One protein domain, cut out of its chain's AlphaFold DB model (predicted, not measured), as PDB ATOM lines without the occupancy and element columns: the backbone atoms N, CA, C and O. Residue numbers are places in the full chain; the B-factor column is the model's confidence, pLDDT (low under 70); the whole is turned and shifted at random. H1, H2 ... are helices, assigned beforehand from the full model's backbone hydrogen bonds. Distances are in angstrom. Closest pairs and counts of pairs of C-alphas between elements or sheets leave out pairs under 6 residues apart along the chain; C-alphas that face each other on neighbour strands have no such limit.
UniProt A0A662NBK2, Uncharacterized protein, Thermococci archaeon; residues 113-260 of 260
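This is residues 113 to 260 of the 260 residues of an uncharacterized protein of Thermococci archaeon (UniProt A0A662NBK2). Two long helices, H5 and H1, run side by side, opposite ways. H4 folds back along H5; H6 and H3 cross H1, with H2 beside H3. The printed part has 148 residues: all helix, six named helices H1 to H6, no named strand, compact, radius of gyration of the C-alphas 16.7 A, spans 53 by 38 by 23 A.

H5, residues 214 to 245, is 46.1 A long. H1 is residues 113 to 140, from C-alpha (87.115, 103.170, 143.820), H2 151 to 162, H3 170 to 189, H4 194 to 208 and H6 247 to 259, to (83.270, 110.392, 153.269).

H5 and H1 touch, closest C-alphas Pro 225 and Ser 139, 4.1 A. H3 touches H1, H2, H6 and, only just and only at the corner, H4. In H2, H3, H4 and H6 every O i to N i+4 pair is within hydrogen-bond range; H1 has 23 of 24, H5 26 of 28.

The printed part has no cut; residues 113 to 115 and 161 to 171 are under pLDDT 70.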
ATOM      1  N   GLN A 113      88.227 102.748 142.969       64.31
ATOM      2  CA  GLN A 113      87.115 103.170 143.820       64.31
ATOM      3  C   GLN A 113      86.013 102.107 143.849       64.31
ATOM      4  O   GLN A 113      85.587 101.708 144.926       64.31
ATOM      5  N   ARG A 114      85.632 101.560 142.689       57.97
ATOM      6  CA  ARG A 114      84.602 100.517 142.598       57.97
ATOM      7  C   ARG A 114      84.989  99.218 143.305       57.97
ATOM      8  O   ARG A 114      84.173  98.672 144.036       57.97
ATOM      9  N   LEU A 115      86.232  98.759 143.140       59.91
ATOM     10  CA  LEU A 115      86.751  97.586 143.855       59.91
ATOM     11  C   LEU A 115      86.730  97.788 145.375       59.91
ATOM     12  O   LEU A 115      86.444  96.850 146.109       59.91
ATOM     13  N   ASN A 116      86.995  99.011 145.839       74.00
ATOM     14  CA  ASN A 116      86.918  99.350 147.255       74.00
ATOM     15  C   ASN A 116      85.460  99.276 147.750       74.00
ATOM     16  O   ASN A 116      85.193  98.638 148.759       74.00
ATOM     17  N   ILE A 117      84.501  99.846 147.008       82.50
ATOM     18  CA  ILE A 117      83.068  99.812 147.362       82.50
ATOM     19  C   ILE A 117      82.526  98.376 147.407       82.50
ATOM     20  O   ILE A 117      81.811  98.022 148.344       82.50
ATOM     21  N   GLU A 118      82.874  97.535 146.428       83.88
ATOM     22  CA  GLU A 118      82.458  96.127 146.413       83.88
ATOM     23  C   GLU A 118      82.959  95.369 147.650       83.88
ATOM     24  O   GLU A 118      82.231  94.545 148.200       83.88
ATOM     25  N   GLU A 119      84.168  95.670 148.127       86.62
ATOM     26  CA  GLU A 119      84.722  95.070 149.340       86.62
ATOM     27  C   GLU A 119      83.915  95.454 150.593       86.62
ATOM     28  O   GLU A 119      83.536  94.574 151.368       86.62
ATOM     29  N   PHE A 120      83.565  96.736 150.753       89.75
ATOM     30  CA  PHE A 120      82.696  97.192 151.848       89.75
ATOM     31  C   PHE A 120      81.298  96.572 151.772       89.75
ATOM     32  O   PHE A 120      80.789  96.085 152.783       89.75
ATOM     33  N   LYS A 121      80.700  96.536 150.575       91.56
ATOM     34  CA  LYS A 121      79.384  95.928 150.339       91.56
ATOM     35  C   LYS A 121      79.371  94.455 150.738       91.56
ATOM     36  O   LYS A 121      78.518  94.027 151.511       91.56
ATOM     37  N   ASN A 122      80.332  93.684 150.233       91.00
ATOM     38  CA  ASN A 122      80.411  92.252 150.500       91.00
ATOM     39  C   ASN A 122      80.640  91.973 151.989       91.00
ATOM     40  O   ASN A 122      80.012  91.072 152.541       91.00
ATOM     41  N   ALA A 123      81.491  92.761 152.650       91.56
ATOM     42  CA  ALA A 123      81.735  92.625 154.080       91.56
ATOM     43  C   ALA A 123      80.492  92.943 154.927       91.56
ATOM     44  O   ALA A 123      80.209  92.213 155.877       91.56
ATOM     45  N   LEU A 124      79.733  93.988 154.575       94.69
ATOM     46  CA  LEU A 124      78.472  94.328 155.239       94.69
ATOM     47  C   LEU A 124      77.447  93.204 155.098       94.69
ATOM     48  O   LEU A 124      76.905  92.745 156.100       94.69
ATOM     49  N   LEU A 125      77.202  92.740 153.870       94.38
ATOM     50  CA  LEU A 125      76.222  91.685 153.609       94.38
ATOM     51  C   LEU A 125      76.598  90.383 154.321       94.38
ATOM     52  O   LEU A 125      75.748  89.774 154.966       94.38
ATOM     53  N   ALA A 126      77.874  89.991 154.267       93.81
ATOM     54  CA  ALA A 126      78.362  88.803 154.958       93.81
ATOM     55  C   ALA A 126      78.201  88.919 156.483       93.81
ATOM     56  O   ALA A 126      77.750  87.970 157.126       93.81
ATOM     57  N   TYR A 127      78.502  90.090 157.055       95.00
ATOM     58  CA  TYR A 127      78.310  90.344 158.481       95.00
ATOM     59  C   TYR A 127      76.835  90.255 158.890       95.00
ATOM     60  O   TYR A 127      76.507  89.571 159.858       95.00
ATOM     61  N   LEU A 128      75.935  90.907 158.145       95.12
ATOM     62  CA  LEU A 128      74.497  90.873 158.424       95.12
ATOM     63  C   LEU A 128      73.940  89.450 158.328       95.12
ATOM     64  O   LEU A 128      73.163  89.042 159.186       95.12
ATOM     65  N   GLN A 129      74.362  88.672 157.331       95.00
ATOM     66  CA  GLN A 129      73.939  87.279 157.178       95.00
ATOM     67  C   GLN A 129      74.439  86.384 158.320       95.00
ATOM     68  O   GLN A 129      73.659  85.586 158.846       95.00
ATOM     69  N   ASP A 130      75.702  86.525 158.743       94.44
ATOM     70  CA  ASP A 130      76.240  85.807 159.911       94.44
ATOM     71  C   ASP A 130      75.457  86.166 161.180       94.44
ATOM     72  O   ASP A 130      75.027  85.284 161.930       94.44
ATOM     73  N   LEU A 131      75.181  87.459 161.366       94.94
ATOM     74  CA  LEU A 131      74.412  87.969 162.491       94.94
ATOM     75  C   LEU A 131      72.974  87.425 162.499       94.94
ATOM     76  O   LEU A 131      72.519  86.924 163.528       94.94
ATOM     77  N   ILE A 132      72.279  87.442 161.357       95.44
ATOM     78  CA  ILE A 132      70.945  86.842 161.195       95.44
ATOM     79  C   ILE A 132      70.985  85.352 161.534       95.44
ATOM     80  O   ILE A 132      70.111  84.865 162.255       95.44
ATOM     81  N   GLY A 133      71.987  84.623 161.041       94.19
ATOM     82  CA  GLY A 133      72.153  83.196 161.306       94.19
ATOM     83  C   GLY A 133      72.339  82.900 162.795       94.19
ATOM     84  O   GLY A 133      71.639  82.050 163.352       94.19
ATOM     85  N   ALA A 134      73.233  83.638 163.458       93.38
ATOM     86  CA  ALA A 134      73.503  83.491 164.884       93.38
ATOM     87  C   ALA A 134      72.274  83.836 165.741       93.38
ATOM     88  O   ALA A 134      71.893  83.053 166.613       93.38
ATOM     89  N   LEU A 135      71.611  84.965 165.465       95.00
ATOM     90  CA  LEU A 135      70.418  85.398 166.197       95.00
ATOM     91  C   LEU A 135      69.232  84.450 165.972       95.00
ATOM     92  O   LEU A 135      68.556  84.085 166.931       95.00
ATOM     93  N   THR A 136      69.029  83.963 164.744       95.12
ATOM     94  CA  THR A 136      68.005  82.948 164.447       95.12
ATOM     95  C   THR A 136      68.273  81.669 165.238       95.12
ATOM     96  O   THR A 136      67.377  81.158 165.907       95.12
ATOM     97  N   GLY A 137      69.514  81.173 165.234       93.06
ATOM     98  CA  GLY A 137      69.892  80.001 166.023       93.06
ATOM     99  C   GLY A 137      69.636  80.195 167.518       93.06
ATOM    100  O   GLY A 137      69.065  79.317 168.167       93.06
ATOM    101  N   ASN A 138      69.992  81.362 168.050       94.81
ATOM    102  CA  ASN A 138      69.842  81.678 169.468       94.81
ATOM    103  C   ASN A 138      68.386  81.931 169.891       94.81
ATOM    104  O   ASN A 138      68.045  81.639 171.030       94.81
ATOM    105  N   SER A 139      67.517  82.395 168.989       92.25
ATOM    106  CA  SER A 139      66.084  82.586 169.272       92.25
ATOM    107  C   SER A 139      65.323  81.269 169.491       92.25
ATOM    108  O   SER A 139      64.321  81.235 170.200       92.25
ATOM    109  N   VAL A 140      65.806  80.162 168.912       88.62
ATOM    110  CA  VAL A 140      65.132  78.849 168.966       88.62
ATOM    111  C   VAL A 140      65.807  77.890 169.952       88.62
ATOM    112  O   VAL A 140      65.169  76.990 170.499       88.62
ATOM    113  N   GLN A 141      67.113  78.039 170.179       76.94
ATOM    114  CA  GLN A 141      67.885  77.143 171.038       76.94
ATOM    115  C   GLN A 141      67.919  77.642 172.483       76.94
ATOM    116  O   GLN A 141      68.022  78.829 172.728       76.94
ATOM    117  N   SER A 142      67.922  76.730 173.459       72.38
ATOM    118  CA  SER A 142      68.019  77.081 174.890       72.38
ATOM    119  C   SER A 142      69.321  76.629 175.561       72.38
ATOM    120  O   SER A 142      69.515  76.847 176.755       72.38
ATOM    121  N   ARG A 143      70.209  75.936 174.829       75.50
ATOM    122  CA  ARG A 143      71.382  75.260 175.422       75.50
ATOM    123  C   ARG A 143      72.702  75.440 174.681       75.50
ATOM    124  O   ARG A 143      73.742  75.148 175.264       75.50
ATOM    125  N   ASN A 144      72.690  75.895 173.429       87.06
ATOM    126  CA  ASN A 144      73.905  76.004 172.620       87.06
ATOM    127  C   ASN A 144      73.998  77.350 171.896       87.06
ATOM    128  O   ASN A 144      74.123  77.414 170.678       87.06
ATOM    129  N   PHE A 145      73.945  78.433 172.670       92.06
ATOM    130  CA  PHE A 145      74.027  79.773 172.109       92.06
ATOM    131  C   PHE A 145      75.354  80.006 171.367       92.06
ATOM    132  O   PHE A 145      76.461  79.728 171.865       92.06
ATOM    133  N   VAL A 146      75.219  80.517 170.149       91.62
ATOM    134  CA  VAL A 146      76.298  80.905 169.249       91.62
ATOM    135  C   VAL A 146      76.731  82.327 169.609       91.62
ATOM    136  O   VAL A 146      75.880  83.211 169.662       91.62
ATOM    137  N   PRO A 147      78.025  82.577 169.879       90.19
ATOM    138  CA  PRO A 147      78.509  83.923 170.153       90.19
ATOM    139  C   PRO A 147      78.263  84.846 168.965       90.19
ATOM    140  O   PRO A 147      78.502  84.454 167.824       90.19
ATOM    141  N   VAL A 148      77.864  86.076 169.260       90.81
ATOM    142  CA  VAL A 148      77.776  87.150 168.276       90.81
ATOM    143  C   VAL A 148      78.983  88.062 168.438       90.81
ATOM    144  O   VAL A 148      79.396  88.368 169.557       90.81
ATOM    145  N   PHE A 149      79.579  88.457 167.317       88.69
ATOM    146  CA  PHE A 149      80.794  89.259 167.294       88.69
ATOM    147  C   PHE A 149      80.501  90.689 166.836       88.69
ATOM    148  O   PHE A 149      79.652  90.921 165.973       88.69
ATOM    149  N   SER A 150      81.250  91.650 167.381       90.38
ATOM    150  CA  SER A 150      81.321  92.986 166.786       90.38
ATOM    151  C   SER A 150      81.926  92.908 165.377       90.38
ATOM    152  O   SER A 150      82.674  91.958 165.098       90.38
ATOM    153  N   PRO A 151      81.686  93.899 164.501       91.75
ATOM    154  CA  PRO A 151      82.223  93.891 163.140       91.75
ATOM    155  C   PRO A 151      83.740  93.672 163.084       91.75
ATOM    156  O   PRO A 151      84.227  92.853 162.306       91.75
ATOM    157  N   TYR A 152      84.501  94.315 163.976       91.25
ATOM    158  CA  TYR A 152      85.953  94.120 164.059       91.25
ATOM    159  C   TYR A 152      86.345  92.673 164.392       91.25
ATOM    160  O   TYR A 152      87.244  92.100 163.768       91.25
ATOM    161  N   MET A 153      85.680  92.072 165.383       88.88
ATOM    162  CA  MET A 153      85.967  90.706 165.825       88.88
ATOM    163  C   MET A 153      85.560  89.676 164.770       88.88
ATOM    164  O   MET A 153      86.301  88.718 164.548       88.88
ATOM    165  N   TYR A 154      84.432  89.900 164.092       90.88
ATOM    166  CA  TYR A 154      83.972  89.085 162.969       90.88
ATOM    167  C   TYR A 154      85.003  89.074 161.833       90.88
ATOM    168  O   TYR A 154      85.532  88.016 161.493       90.88
ATOM    169  N   LEU A 155      85.385  90.249 161.325       89.25
ATOM    170  CA  LEU A 155      86.344  90.376 160.220       89.25
ATOM    171  C   LEU A 155      87.722  89.806 160.579       89.25
ATOM    172  O   LEU A 155      88.380  89.168 159.756       89.25
ATOM    173  N   SER A 156      88.159  90.000 161.827       86.62
ATOM    174  CA  SER A 156      89.418  89.432 162.321       86.62
ATOM    175  C   SER A 156      89.380  87.903 162.342       86.62
ATOM    176  O   SER A 156      90.354  87.256 161.950       86.62
ATOM    177  N   LYS A 157      88.261  87.314 162.777       84.69
ATOM    178  CA  LYS A 157      88.064  85.861 162.800       84.69
ATOM    179  C   LYS A 157      88.030  85.280 161.385       84.69
ATOM    180  O   LYS A 157      88.747  84.315 161.135       84.69
ATOM    181  N   GLU A 158      87.265  85.880 160.475       80.12
ATOM    182  CA  GLU A 158      87.181  85.446 159.071       80.12
ATOM    183  C   GLU A 158      88.555  85.465 158.392       80.12
ATOM    184  O   GLU A 158      88.962  84.493 157.752       80.12
ATOM    185  N   TYR A 159      89.348  86.512 158.630       73.81
ATOM    186  CA  TYR A 159      90.714  86.574 158.117       73.81
ATOM    187  C   TYR A 159      91.598  85.427 158.631       73.81
ATOM    188  O   TYR A 159      92.370  84.829 157.877       73.81
ATOM    189  N   HIS A 160      91.496  85.101 159.920       70.38
ATOM    190  CA  HIS A 160      92.264  84.007 160.512       70.38
ATOM    191  C   HIS A 160      91.827  82.623 160.021       70.38
ATOM    192  O   HIS A 160      92.658  81.719 159.999       70.38
ATOM    193  N   LEU A 161      90.571  82.450 159.602       66.00
ATOM    194  CA  LEU A 161      90.100  81.206 158.985       66.00
ATOM    195  C   LEU A 161      90.686  81.006 157.578       66.00
ATOM    196  O   LEU A 161      90.966  79.873 157.192       66.00
ATOM    197  N   GLY A 162      90.919  82.093 156.837       59.47
ATOM    198  CA  GLY A 162      91.503  82.063 155.491       59.47
ATOM    199  C   GLY A 162      93.036  82.085 155.436       59.47
ATOM    200  O   GLY A 162      93.608  81.851 154.371       59.47
ATOM    201  N   SER A 163      93.721  82.365 156.551       58.78
ATOM    202  CA  SER A 163      95.179  82.517 156.584       58.78
ATOM    203  C   SER A 163      95.885  81.396 157.346       58.78
ATOM    204  O   SER A 163      95.543  81.057 158.474       58.78
ATOM    205  N   VAL A 164      96.978  80.891 156.770       57.88
ATOM    206  CA  VAL A 164      97.915  79.975 157.448       57.88
ATOM    207  C   VAL A 164      98.680  80.699 158.574       57.88
ATOM    208  O   VAL A 164      99.241  80.067 159.472       57.88
ATOM    209  N   THR A 165      98.714  82.038 158.563       58.25
ATOM    210  CA  THR A 165      99.451  82.842 159.543       58.25
ATOM    211  C   THR A 165      98.583  83.253 160.734       58.25
ATOM    212  O   THR A 165      97.533  83.874 160.597       58.25
ATOM    213  N   LYS A 166      99.094  83.013 161.952       61.53
ATOM    214  CA  LYS A 166      98.487  83.494 163.212       61.53
ATOM    215  C   LYS A 166      98.526  85.020 163.374       61.53
ATOM    216  O   LYS A 166      97.883  85.553 164.271       61.53
ATOM    217  N   TYR A 167      99.293  85.720 162.540       63.75
ATOM    218  CA  TYR A 167      99.485  87.164 162.624       63.75
ATOM    219  C   TYR A 167      98.839  87.872 161.442       63.75
ATOM    220  O   TYR A 167      99.036  87.485 160.290       63.75
ATOM    221  N   LEU A 168      98.106  88.935 161.768       63.84
ATOM    222  CA  LEU A 168      97.456  89.838 160.830       63.84
ATOM    223  C   LEU A 168      98.477  90.892 160.353       63.84
ATOM    224  O   LEU A 168      98.951  91.667 161.196       63.84
ATOM    225  N   PRO A 169      98.845  90.931 159.055       68.38
ATOM    226  CA  PRO A 169      99.755  91.937 158.519       68.38
ATOM    227  C   PRO A 169      99.253  93.361 158.811       68.38
ATOM    228  O   PRO A 169      98.039  93.585 158.820       68.38
ATOM    229  N   PRO A 170     100.144  94.352 158.999       67.88
ATOM    230  CA  PRO A 170      99.736  95.729 159.290       67.88
ATOM    231  C   PRO A 170      98.767  96.329 158.259       67.88
ATOM    232  O   PRO A 170      97.817  97.011 158.636       67.88
ATOM    233  N   SER A 171      98.955  96.024 156.971       69.00
ATOM    234  CA  SER A 171      98.057  96.453 155.888       69.00
ATOM    235  C   SER A 171      96.637  95.900 156.043       69.00
ATOM    236  O   SER A 171      95.668  96.627 155.841       69.00
ATOM    237  N   TYR A 172      96.511  94.645 156.476       74.44
ATOM    238  CA  TYR A 172      95.225  94.004 156.742       74.44
ATOM    239  C   TYR A 172      94.554  94.551 158.000       74.44
ATOM    240  O   TYR A 172      93.343  94.730 158.009       74.44
ATOM    241  N   ARG A 173      95.318  94.904 159.042       77.69
ATOM    242  CA  ARG A 173      94.749  95.544 160.241       77.69
ATOM    243  C   ARG A 173      94.083  96.875 159.906       77.69
ATOM    244  O   ARG A 173      92.985  97.139 160.382       77.69
ATOM    245  N   GLY A 174      94.735  97.696 159.078       79.88
ATOM    246  CA  GLY A 174      94.177  98.975 158.635       79.88
ATOM    247  C   GLY A 174      92.947  98.820 157.735       79.88
ATOM    248  O   GLY A 174      92.069  99.676 157.739       79.88
ATOM    249  N   LEU A 175      92.862  97.733 156.965       83.19
ATOM    250  CA  LEU A 175      91.676  97.401 156.177       83.19
ATOM    251  C   LEU A 175      90.517  96.935 157.067       83.19
ATOM    252  O   LEU A 175      89.444  97.521 156.992       83.19
ATOM    253  N   ILE A 176      90.759  95.970 157.962       87.81
ATOM    254  CA  ILE A 176      89.754  95.478 158.915       87.81
ATOM    255  C   ILE A 176      89.177  96.626 159.733       87.81
ATOM    256  O   ILE A 176      87.966  96.705 159.862       87.81
ATOM    257  N   LEU A 177      90.021  97.531 160.238       89.12
ATOM    258  CA  LEU A 177      89.556  98.676 161.018       89.12
ATOM    259  C   LEU A 177      88.657  99.612 160.197       89.12
ATOM    260  O   LEU A 177      87.648 100.099 160.693       89.12
ATOM    261  N   ARG A 178      89.006  99.869 158.931       88.38
ATOM    262  CA  ARG A 178      88.184 100.715 158.053       88.38
ATOM    263  C   ARG A 178      86.835 100.071 157.761       88.38
ATOM    264  O   ARG A 178      85.819 100.742 157.887       88.38
ATOM    265  N   ILE A 179      86.826  98.784 157.417       91.44
ATOM    266  CA  ILE A 179      85.591  98.044 157.138       91.44
ATOM    267  C   ILE A 179      84.746  97.908 158.409       91.44
ATOM    268  O   ILE A 179      83.545  98.141 158.352       91.44
ATOM    269  N   SER A 180      85.347  97.605 159.563       93.31
ATOM    270  CA  SER A 180      84.608  97.498 160.822       93.31
ATOM    271  C   SER A 180      83.955  98.816 161.207       93.31
ATOM    272  O   SER A 180      82.778  98.821 161.540       93.31
ATOM    273  N   ASN A 181      84.688  99.930 161.106       93.00
ATOM    274  CA  ASN A 181      84.150 101.252 161.418       93.00
ATOM    275  C   ASN A 181      83.029 101.639 160.450       93.00
ATOM    276  O   ASN A 181      82.039 102.228 160.867       93.00
ATOM    277  N   PHE A 182      83.177 101.302 159.165       93.81
ATOM    278  CA  PHE A 182      82.111 101.481 158.186       93.81
ATOM    279  C   PHE A 182      80.857 100.686 158.576       93.81
ATOM    280  O   PHE A 182      79.780 101.266 158.621       93.81
ATOM    281  N   ILE A 183      80.989  99.393 158.900       95.19
ATOM    282  CA  ILE A 183      79.846  98.557 159.293       95.19
ATOM    283  C   ILE A 183      79.192  99.108 160.566       95.19
ATOM    284  O   ILE A 183      77.973  99.196 160.616       95.19
ATOM    285  N   GLU A 184      79.968  99.510 161.577       93.88
ATOM    286  CA  GLU A 184      79.422 100.104 162.808       93.88
ATOM    287  C   GLU A 184      78.629 101.384 162.517       93.88
ATOM    288  O   GLU A 184      77.474 101.475 162.923       93.88
ATOM    289  N   LYS A 185      79.193 102.318 161.737       93.50
ATOM    290  CA  LYS A 185      78.485 103.538 161.316       93.50
ATOM    291  C   LYS A 185      77.220 103.225 160.517       93.50
ATOM    292  O   LYS A 185      76.184 103.828 160.765       93.50
ATOM    293  N   PHE A 186      77.299 102.286 159.573       94.56
ATOM    294  CA  PHE A 186      76.150 101.870 158.774       94.56
ATOM    295  C   PHE A 186      75.042 101.324 159.676       94.56
ATOM    296  O   PHE A 186      73.892 101.712 159.557       94.56
ATOM    297  N   LEU A 187      75.373 100.449 160.621       94.25
ATOM    298  CA  LEU A 187      74.399  99.909 161.563       94.25
ATOM    299  C   LEU A 187      73.757 101.014 162.416       94.25
ATOM    300  O   LEU A 187      72.542 101.011 162.593       94.25
ATOM    301  N   GLU A 188      74.545 101.976 162.894       91.69
ATOM    302  CA  GLU A 188      74.053 103.112 163.681       91.69
ATOM    303  C   GLU A 188      73.129 104.040 162.879       91.69
ATOM    304  O   GLU A 188      72.087 104.447 163.395       91.69
ATOM    305  N   GLU A 189      73.453 104.338 161.614       91.62
ATOM    306  CA  GLU A 189      72.580 105.126 160.728       91.62
ATOM    307  C   GLU A 189      71.218 104.457 160.495       91.62
ATOM    308  O   GLU A 189      70.220 105.145 160.284       91.62
ATOM    309  N   TYR A 190      71.170 103.127 160.573       90.75
ATOM    310  CA  TYR A 190      69.959 102.326 160.406       90.75
ATOM    311  C   TYR A 190      69.371 101.868 161.751       90.75
ATOM    312  O   TYR A 190      68.677 100.853 161.823       90.75
ATOM    313  N   GLU A 191      69.633 102.638 162.812       90.69
ATOM    314  CA  GLU A 191      69.047 102.488 164.152       90.69
ATOM    315  C   GLU A 191      69.321 101.128 164.816       90.69
ATOM    316  O   GLU A 191      68.601 100.704 165.723       90.69
ATOM    317  N   PHE A 192      70.378 100.426 164.403       91.31
ATOM    318  CA  PHE A 192      70.788  99.200 165.065       91.31
ATOM    319  C   PHE A 192      71.551  99.518 166.360       91.31
ATOM    320  O   PHE A 192      72.575 100.211 166.320       91.31
ATOM    321  N   PRO A 193      71.129  98.982 167.519       88.44
ATOM    322  CA  PRO A 193      71.751  99.312 168.792       88.44
ATOM    323  C   PRO A 193      73.061  98.526 168.986       88.44
ATOM    324  O   PRO A 193      73.111  97.497 169.662       88.44
ATOM    325  N   THR A 194      74.162  99.018 168.410       86.25
ATOM    326  CA  THR A 194      75.499  98.388 168.479       86.25
ATOM    327  C   THR A 194      75.965  98.130 169.916       86.25
ATOM    328  O   THR A 194      76.616  97.120 170.195       86.25
ATOM    329  N   GLN A 195      75.588  99.003 170.854       88.00
ATOM    330  CA  GLN A 195      75.843  98.818 172.281       88.00
ATOM    331  C   GLN A 195      75.050  97.644 172.876       88.00
ATOM    332  O   GLN A 195      75.637  96.817 173.573       88.00
ATOM    333  N   GLU A 196      73.763  97.510 172.548       88.38
ATOM    334  CA  GLU A 196      72.949  96.373 173.001       88.38
ATOM    335  C   GLU A 196      73.464  95.051 172.426       88.38
ATOM    336  O   GLU A 196      73.424  94.025 173.105       88.38
ATOM    337  N   LEU A 197      74.016  95.059 171.207       90.12
ATOM    338  CA  LEU A 197      74.650  93.874 170.630       90.12
ATOM    339  C   LEU A 197      75.867  93.414 171.449       90.12
ATOM    340  O   LEU A 197      76.078  92.210 171.625       90.12
ATOM    341  N   ARG A 198      76.667  94.360 171.966       89.25
ATOM    342  CA  ARG A 198      77.804  94.046 172.848       89.25
ATOM    343  C   ARG A 198      77.328  93.415 174.150       89.25
ATOM    344  O   ARG A 198      77.815  92.347 174.512       89.25
ATOM    345  N   GLU A 199      76.347  94.031 174.800       91.94
ATOM    346  CA  GLU A 199      75.751  93.529 176.045       91.94
ATOM    347  C   GLU A 199      75.140  92.137 175.848       91.94
ATOM    348  O   GLU A 199      75.372  91.221 176.637       91.94
ATOM    349  N   TYR A 200      74.450  91.923 174.728       94.00
ATOM    350  CA  TYR A 200      73.934  90.618 174.339       94.00
ATOM    351  C   TYR A 200      75.047  89.559 174.191       94.00
ATOM    352  O   TYR A 200      74.913  88.432 174.679       94.00
ATOM    353  N   GLY A 201      76.186  89.913 173.586       92.06
ATOM    354  CA  GLY A 201      77.358  89.036 173.505       92.06
ATOM    355  C   GLY A 201      77.940  88.659 174.878       92.06
ATOM    356  O   GLY A 201      78.412  87.530 175.073       92.06
ATOM    357  N   GLU A 202      77.864  89.563 175.856       92.75
ATOM    358  CA  GLU A 202      78.262  89.292 177.240       92.75
ATOM    359  C   GLU A 202      77.319  88.296 177.923       92.75
ATOM    360  O   GLU A 202      77.802  87.389 178.607       92.75
ATOM    361  N   LEU A 203      76.002  88.378 177.679       94.50
ATOM    362  CA  LEU A 203      75.028  87.402 178.194       94.50
ATOM    363  C   LEU A 203      75.370  85.980 177.739       94.50
ATOM    364  O   LEU A 203      75.422  85.053 178.552       94.50
ATOM    365  N   ILE A 204      75.683  85.806 176.451       94.31
ATOM    366  CA  ILE A 204      76.099  84.507 175.900       94.31
ATOM    367  C   ILE A 204      77.413  84.047 176.530       94.31
ATOM    368  O   ILE A 204      77.552  82.884 176.918       94.31
ATOM    369  N   SER A 205      78.386  84.949 176.645       93.38
ATOM    370  CA  SER A 205      79.688  84.641 177.241       93.38
ATOM    371  C   SER A 205      79.541  84.183 178.693       93.38
ATOM    372  O   SER A 205      80.165  83.201 179.104       93.38
ATOM    373  N   LYS A 206      78.655  84.834 179.451       94.75
ATOM    374  CA  LYS A 206      78.312  84.471 180.826       94.75
ATOM    375  C   LYS A 206      77.597  83.125 180.890       94.75
ATOM    376  O   LYS A 206      77.980  82.287 181.700       94.75
ATOM    377  N   PHE A 207      76.644  82.858 179.999       94.06
ATOM    378  CA  PHE A 207      75.951  81.567 179.935       94.06
ATOM    379  C   PHE A 207      76.918  80.398 179.691       94.06
ATOM    380  O   PHE A 207      76.812  79.347 180.325       94.06
ATOM    381  N   LYS A 208      77.894  80.585 178.794       91.81
ATOM    382  CA  LYS A 208      78.875  79.550 178.424       91.81
ATOM    383  C   LYS A 208      80.005  79.382 179.441       91.81
ATOM    384  O   LYS A 208      80.758  78.412 179.357       91.81
ATOM    385  N   ASN A 209      80.147  80.302 180.393       93.06
ATOM    386  CA  ASN A 209      81.173  80.219 181.421       93.06
ATOM    387  C   ASN A 209      80.830  79.117 182.437       93.06
ATOM    388  O   ASN A 209      79.802  79.152 183.113       93.06
ATOM    389  N   SER A 210      81.730  78.142 182.590       90.31
ATOM    390  CA  SER A 210      81.552  77.010 183.507       90.31
ATOM    391  C   SER A 210      81.458  77.415 184.980       90.31
ATOM    392  O   SER A 210      80.965  76.627 185.787       90.31
ATOM    393  N   LYS A 211      81.901  78.630 185.328       95.12
ATOM    394  CA  LYS A 211      81.832  79.200 186.680       95.12
ATOM    395  C   LYS A 211      80.502  79.892 186.996       95.12
ATOM    396  O   LYS A 211      80.283  80.232 188.152       95.12
ATOM    397  N   THR A 212      79.633  80.110 186.009       92.81
ATOM    398  CA  THR A 212      78.333  80.763 186.225       92.81
ATOM    399  C   THR A 212      77.414  79.836 187.026       92.81
ATOM    400  O   THR A 212      77.301  78.665 186.644       92.81
ATOM    401  N   PRO A 213      76.772  80.295 188.115       96.00
ATOM    402  CA  PRO A 213      75.819  79.497 188.885       96.00
ATOM    403  C   PRO A 213      74.685  78.924 188.024       96.00
ATOM    404  O   PRO A 213      74.315  79.499 187.003       96.00
ATOM    405  N   GLU A 214      74.127  77.781 188.425       93.38
ATOM    406  CA  GLU A 214      73.063  77.110 187.664       93.38
ATOM    407  C   GLU A 214      71.781  77.951 187.584       93.38
ATOM    408  O   GLU A 214      71.212  78.081 186.505       93.38
ATOM    409  N   GLU A 215      71.379  78.585 188.690       93.38
ATOM    410  CA  GLU A 215      70.213  79.480 188.741       93.38
ATOM    411  C   GLU A 215      70.337  80.631 187.733       93.38
ATOM    412  O   GLU A 215      69.424  80.877 186.945       93.38
ATOM    413  N   GLU A 216      71.509  81.264 187.677       95.56
ATOM    414  CA  GLU A 216      71.798  82.332 186.723       95.56
ATOM    415  C   GLU A 216      71.834  81.821 185.272       95.56
ATOM    416  O   GLU A 216      71.334  82.482 184.364       95.56
ATOM    417  N   ARG A 217      72.369  80.618 185.018       92.81
ATOM    418  CA  ARG A 217      72.310  80.019 183.672       92.81
ATOM    419  C   ARG A 217      70.879  79.740 183.224       92.81
ATOM    420  O   ARG A 217      70.596  79.885 182.037       92.81
ATOM    421  N   LEU A 218      69.997  79.331 184.135       92.56
ATOM    422  CA  LEU A 218      68.582  79.107 183.828       92.56
ATOM    423  C   LEU A 218      67.863  80.416 183.487       92.56
ATOM    424  O   LEU A 218      67.030  80.422 182.583       92.56
ATOM    425  N   GLU A 219      68.201  81.515 184.162       94.19
ATOM    426  CA  GLU A 219      67.700  82.851 183.826       94.19
ATOM    427  C   GLU A 219      68.212  83.311 182.453       94.19
ATOM    428  O   GLU A 219      67.417  83.651 181.577       94.19
ATOM    429  N   LEU A 220      69.521  83.207 182.206       94.62
ATOM    430  CA  LEU A 220      70.125  83.529 180.908       94.62
ATOM    431  C   LEU A 220      69.527  82.693 179.762       94.62
ATOM    432  O   LEU A 220      69.306  83.219 178.676       94.62
ATOM    433  N   ALA A 221      69.200  81.418 179.999       93.50
ATOM    434  CA  ALA A 221      68.543  80.558 179.009       93.50
ATOM    435  C   ALA A 221      67.126  81.017 178.623       93.50
ATOM    436  O   ALA A 221      66.628  80.590 177.583       93.50
ATOM    437  N   ARG A 222      66.477  81.850 179.449       92.31
ATOM    438  CA  ARG A 222      65.184  82.481 179.143       92.31
ATOM    439  C   ARG A 222      65.361  83.830 178.455       92.31
ATOM    440  O   ARG A 222      64.687  84.090 177.469       92.31
ATOM    441  N   VAL A 223      66.301  84.646 178.937       94.69
ATOM    442  CA  VAL A 223      66.529  86.012 178.434       94.69
ATOM    443  C   VAL A 223      67.185  86.024 177.051       94.69
ATOM    444  O   VAL A 223      66.816  86.833 176.202       94.69
ATOM    445  N   ILE A 224      68.158  85.138 176.798       95.75
ATOM    446  CA  ILE A 224      68.908  85.142 175.532       95.75
ATOM    447  C   ILE A 224      67.982  84.938 174.318       95.75
ATOM    448  O   ILE A 224      68.108  85.738 173.395       95.75
ATOM    449  N   PRO A 225      67.048  83.963 174.289       95.75
ATOM    450  CA  PRO A 225      66.126  83.797 173.162       95.75
ATOM    451  C   PRO A 225      65.234  85.014 172.887       95.75
ATOM    452  O   PRO A 225      65.041  85.378 171.729       95.75
ATOM    453  N   GLU A 226      64.715  85.663 173.935       94.88
ATOM    454  CA  GLU A 226      63.875  86.861 173.802       94.88
ATOM    455  C   GLU A 226      64.680  88.012 173.190       94.88
ATOM    456  O   GLU A 226      64.301  88.565 172.156       94.88
ATOM    457  N   LYS A 227      65.867  88.288 173.747       95.50
ATOM    458  CA  LYS A 227      66.756  89.335 173.229       95.50
ATOM    459  C   LYS A 227      67.281  89.012 171.826       95.50
ATOM    460  O   LYS A 227      67.468  89.916 171.015       95.50
ATOM    461  N   SER A 228      67.482  87.730 171.507       95.75
ATOM    462  CA  SER A 228      67.805  87.282 170.150       95.75
ATOM    463  C   SER A 228      66.735  87.666 169.152       95.75
ATOM    464  O   SER A 228      67.081  88.116 168.065       95.75
ATOM    465  N   GLN A 229      65.463  87.473 169.503       96.19
ATOM    466  CA  GLN A 229      64.354  87.783 168.612       96.19
ATOM    467  C   GLN A 229      64.224  89.294 168.390       96.19
ATOM    468  O   GLN A 229      64.103  89.716 167.244       96.19
ATOM    469  N   GLU A 230      64.342  90.101 169.450       95.56
ATOM    470  CA  GLU A 230      64.333  91.569 169.342       95.56
ATOM    471  C   GLU A 230      65.407  92.073 168.370       95.56
ATOM    472  O   GLU A 230      65.117  92.824 167.440       95.56
ATOM    473  N   LEU A 231      66.654  91.623 168.552       95.50
ATOM    474  CA  LEU A 231      67.760  92.015 167.680       95.50
ATOM    475  C   LEU A 231      67.574  91.468 166.258       95.50
ATOM    476  O   LEU A 231      67.881  92.167 165.294       95.50
ATOM    477  N   LEU A 232      67.055  90.245 166.110       95.69
ATOM    478  CA  LEU A 232      66.821  89.619 164.807       95.69
ATOM    479  C   LEU A 232      65.838  90.426 163.961       95.69
ATOM    480  O   LEU A 232      66.072  90.594 162.766       95.69
ATOM    481  N   ASP A 233      64.767  90.931 164.569       95.81
ATOM    482  CA  ASP A 233      63.750  91.715 163.870       95.81
ATOM    483  C   ASP A 233      64.322  93.038 163.339       95.81
ATOM    484  O   ASP A 233      63.972  93.466 162.234       95.81
ATOM    485  N   ILE A 234      65.241  93.663 164.083       95.50
ATOM    486  CA  ILE A 234      65.935  94.879 163.640       95.50
ATOM    487  C   ILE A 234      66.893  94.549 162.490       95.50
ATOM    488  O   ILE A 234      66.812  95.170 161.432       95.50
ATOM    489  N   VAL A 235      67.761  93.542 162.647       94.81
ATOM    490  CA  VAL A 235      68.754  93.182 161.613       94.81
ATOM    491  C   VAL A 235      68.078  92.747 160.317       94.81
ATOM    492  O   VAL A 235      68.525  93.145 159.245       94.81
ATOM    493  N   LYS A 236      66.991  91.969 160.393       95.44
ATOM    494  CA  LYS A 236      66.219  91.577 159.205       95.44
ATOM    495  C   LYS A 236      65.641  92.783 158.488       95.44
ATOM    496  O   LYS A 236      65.801  92.880 157.284       95.44
ATOM    497  N   ARG A 237      65.064  93.746 159.214       96.00
ATOM    498  CA  ARG A 237      64.551  94.982 158.608       96.00
ATOM    499  C   ARG A 237      65.640  95.754 157.861       96.00
ATOM    500  O   ARG A 237      65.380  96.273 156.782       96.00
ATOM    501  N   ILE A 238      66.844  95.821 158.427       94.56
ATOM    502  CA  ILE A 238      67.997  96.458 157.775       94.56
ATOM    503  C   ILE A 238      68.386  95.681 156.517       94.56
ATOM    504  O   ILE A 238      68.550  96.274 155.457       94.56
ATOM    505  N   TYR A 239      68.512  94.360 156.631       94.12
ATOM    506  CA  TYR A 239      68.902  93.489 155.529       94.12
ATOM    507  C   TYR A 239      67.892  93.536 154.370       94.12
ATOM    508  O   TYR A 239      68.285  93.777 153.231       94.12
ATOM    509  N   ASP A 240      66.599  93.415 154.665       92.12
ATOM    510  CA  ASP A 240      65.515  93.526 153.686       92.12
ATOM    511  C   ASP A 240      65.516  94.923 153.037       92.12
ATOM    512  O   ASP A 240      65.417  95.052 151.818       92.12
ATOM    513  N   GLY A 241      65.737  95.981 153.829       91.06
ATOM    514  CA  GLY A 241      65.871  97.348 153.322       91.06
ATOM    515  C   GLY A 241      67.054  97.531 152.363       91.06
ATOM    516  O   GLY A 241      66.946  98.286 151.396       91.06
ATOM    517  N   ILE A 242      68.167  96.823 152.583       91.00
ATOM    518  CA  ILE A 242      69.307  96.798 151.655       91.00
ATOM    519  C   ILE A 242      68.932  96.079 150.353       91.00
ATOM    520  O   ILE A 242      69.255  96.577 149.272       91.00
ATOM    521  N   GLU A 243      68.239  94.939 150.433       88.69
ATOM    522  CA  GLU A 243      67.788  94.203 149.244       88.69
ATOM    523  C   GLU A 243      66.807  95.032 148.395       88.69
ATOM    524  O   GLU A 243      66.919  95.059 147.168       88.69
ATOM    525  N   GLU A 244      65.904  95.785 149.032       91.12
ATOM    526  CA  GLU A 244      64.957  96.681 148.355       91.12
ATOM    527  C   GLU A 244      65.626  97.913 147.720       91.12
ATOM    528  O   GLU A 244      65.181  98.408 146.682       91.12
ATOM    529  N   MET A 245      66.697  98.423 148.332       87.12
ATOM    530  CA  MET A 245      67.400  99.633 147.894       87.12
ATOM    531  C   MET A 245      68.081  99.469 146.526       87.12
ATOM    532  O   MET A 245      68.162 100.429 145.752       87.12
ATOM    533  N   GLY A 246      68.544  98.254 146.225       84.25
ATOM    534  CA  GLY A 246      69.275  97.920 145.008       84.25
ATOM    535  C   GLY A 246      70.731  98.403 145.008       84.25
ATOM    536  O   GLY A 246      71.098  99.389 145.649       84.25
ATOM    537  N   ASP A 247      71.568  97.713 144.226       84.12
ATOM    538  CA  ASP A 247      73.032  97.866 144.234       84.12
ATOM    539  C   ASP A 247      73.505  99.320 144.119       84.12
ATOM    540  O   ASP A 247      74.344  99.761 144.894       84.12
ATOM    541  N   LYS A 248      72.959 100.087 143.171       82.88
ATOM    542  CA  LYS A 248      73.444 101.446 142.896       82.88
ATOM    543  C   LYS A 248      73.266 102.381 144.095       82.88
ATOM    544  O   LYS A 248      74.167 103.146 144.417       82.88
ATOM    545  N   LYS A 249      72.100 102.334 144.738       86.69
ATOM    546  CA  LYS A 249      71.796 103.219 145.862       86.69
ATOM    547  C   LYS A 249      72.528 102.759 147.130       86.69
ATOM    548  O   LYS A 249      72.979 103.600 147.894       86.69
ATOM    549  N   LEU A 250      72.769 101.454 147.285       88.75
ATOM    550  CA  LEU A 250      73.659 100.940 148.327       88.75
ATOM    551  C   LEU A 250      75.104 101.438 148.149       88.75
ATOM    552  O   LEU A 250      75.727 101.849 149.121       88.75
ATOM    553  N   GLU A 251      75.632 101.445 146.922       88.06
ATOM    554  CA  GLU A 251      76.963 102.006 146.636       88.06
ATOM    555  C   GLU A 251      77.047 103.505 146.992       88.06
ATOM    556  O   GLU A 251      78.066 103.950 147.524       88.06
ATOM    557  N   GLU A 252      75.979 104.275 146.752       86.81
ATOM    558  CA  GLU A 252      75.884 105.696 147.123       86.81
ATOM    559  C   GLU A 252      75.888 105.903 148.651       86.81
ATOM    560  O   GLU A 252      76.630 106.753 149.147       86.81
ATOM    561  N   GLU A 253      75.132 105.102 149.411       88.06
ATOM    562  CA  GLU A 253      75.147 105.155 150.885       88.06
ATOM    563  C   GLU A 253      76.515 104.744 151.456       88.06
ATOM    564  O   GLU A 253      77.030 105.391 152.370       88.06
ATOM    565  N   ILE A 254      77.160 103.721 150.875       88.38
ATOM    566  CA  ILE A 254      78.520 103.317 151.261       88.38
ATOM    567  C   ILE A 254      79.486 104.492 151.103       88.38
ATOM    568  O   ILE A 254      80.237 104.803 152.028       88.38
ATOM    569  N   LEU A 255      79.468 105.163 149.949       85.88
ATOM    570  CA  LEU A 255      80.346 106.303 149.686       85.88
ATOM    571  C   LEU A 255      80.111 107.443 150.677       85.88
ATOM    572  O   LEU A 255      81.067 107.954 151.256       85.88
ATOM    573  N   LYS A 256      78.847 107.781 150.935       87.31
ATOM    574  CA  LYS A 256      78.469 108.827 151.887       87.31
ATOM    575  C   LYS A 256      79.018 108.561 153.293       87.31
ATOM    576  O   LYS A 256      79.556 109.472 153.917       87.31
ATOM    577  N   ILE A 257      78.937 107.320 153.776       87.62
ATOM    578  CA  ILE A 257      79.466 106.947 155.097       87.62
ATOM    579  C   ILE A 257      80.999 106.990 155.111       87.62
ATOM    580  O   ILE A 257      81.591 107.436 156.097       87.62
ATOM    581  N   LEU A 258      81.657 106.555 154.031       81.88
ATOM    582  CA  LEU A 258      83.120 106.585 153.915       81.88
ATOM    583  C   LEU A 258      83.694 108.008 153.841       81.88
ATOM    584  O   LEU A 258      84.850 108.208 154.214       81.88
ATOM    585  N   GLU A 259      82.905 108.973 153.367       80.06
ATOM    586  CA  GLU A 259      83.270 110.392 153.269       80.06
ATOM    587  C   GLU A 259      82.936 111.209 154.535       80.06
ATOM    588  O   GLU A 259      83.385 112.352 154.650       80.06
ATOM    589  N   SER A 260      82.186 110.629 155.486       72.25
ATOM    590  CA  SER A 260      81.797 111.235 156.779       72.25
ATOM    591  C   SER A 260      82.837 111.081 157.890       72.25
ATOM    592  O   SER A 260      82.967 112.023 158.701       72.25
TER     593      SER A 260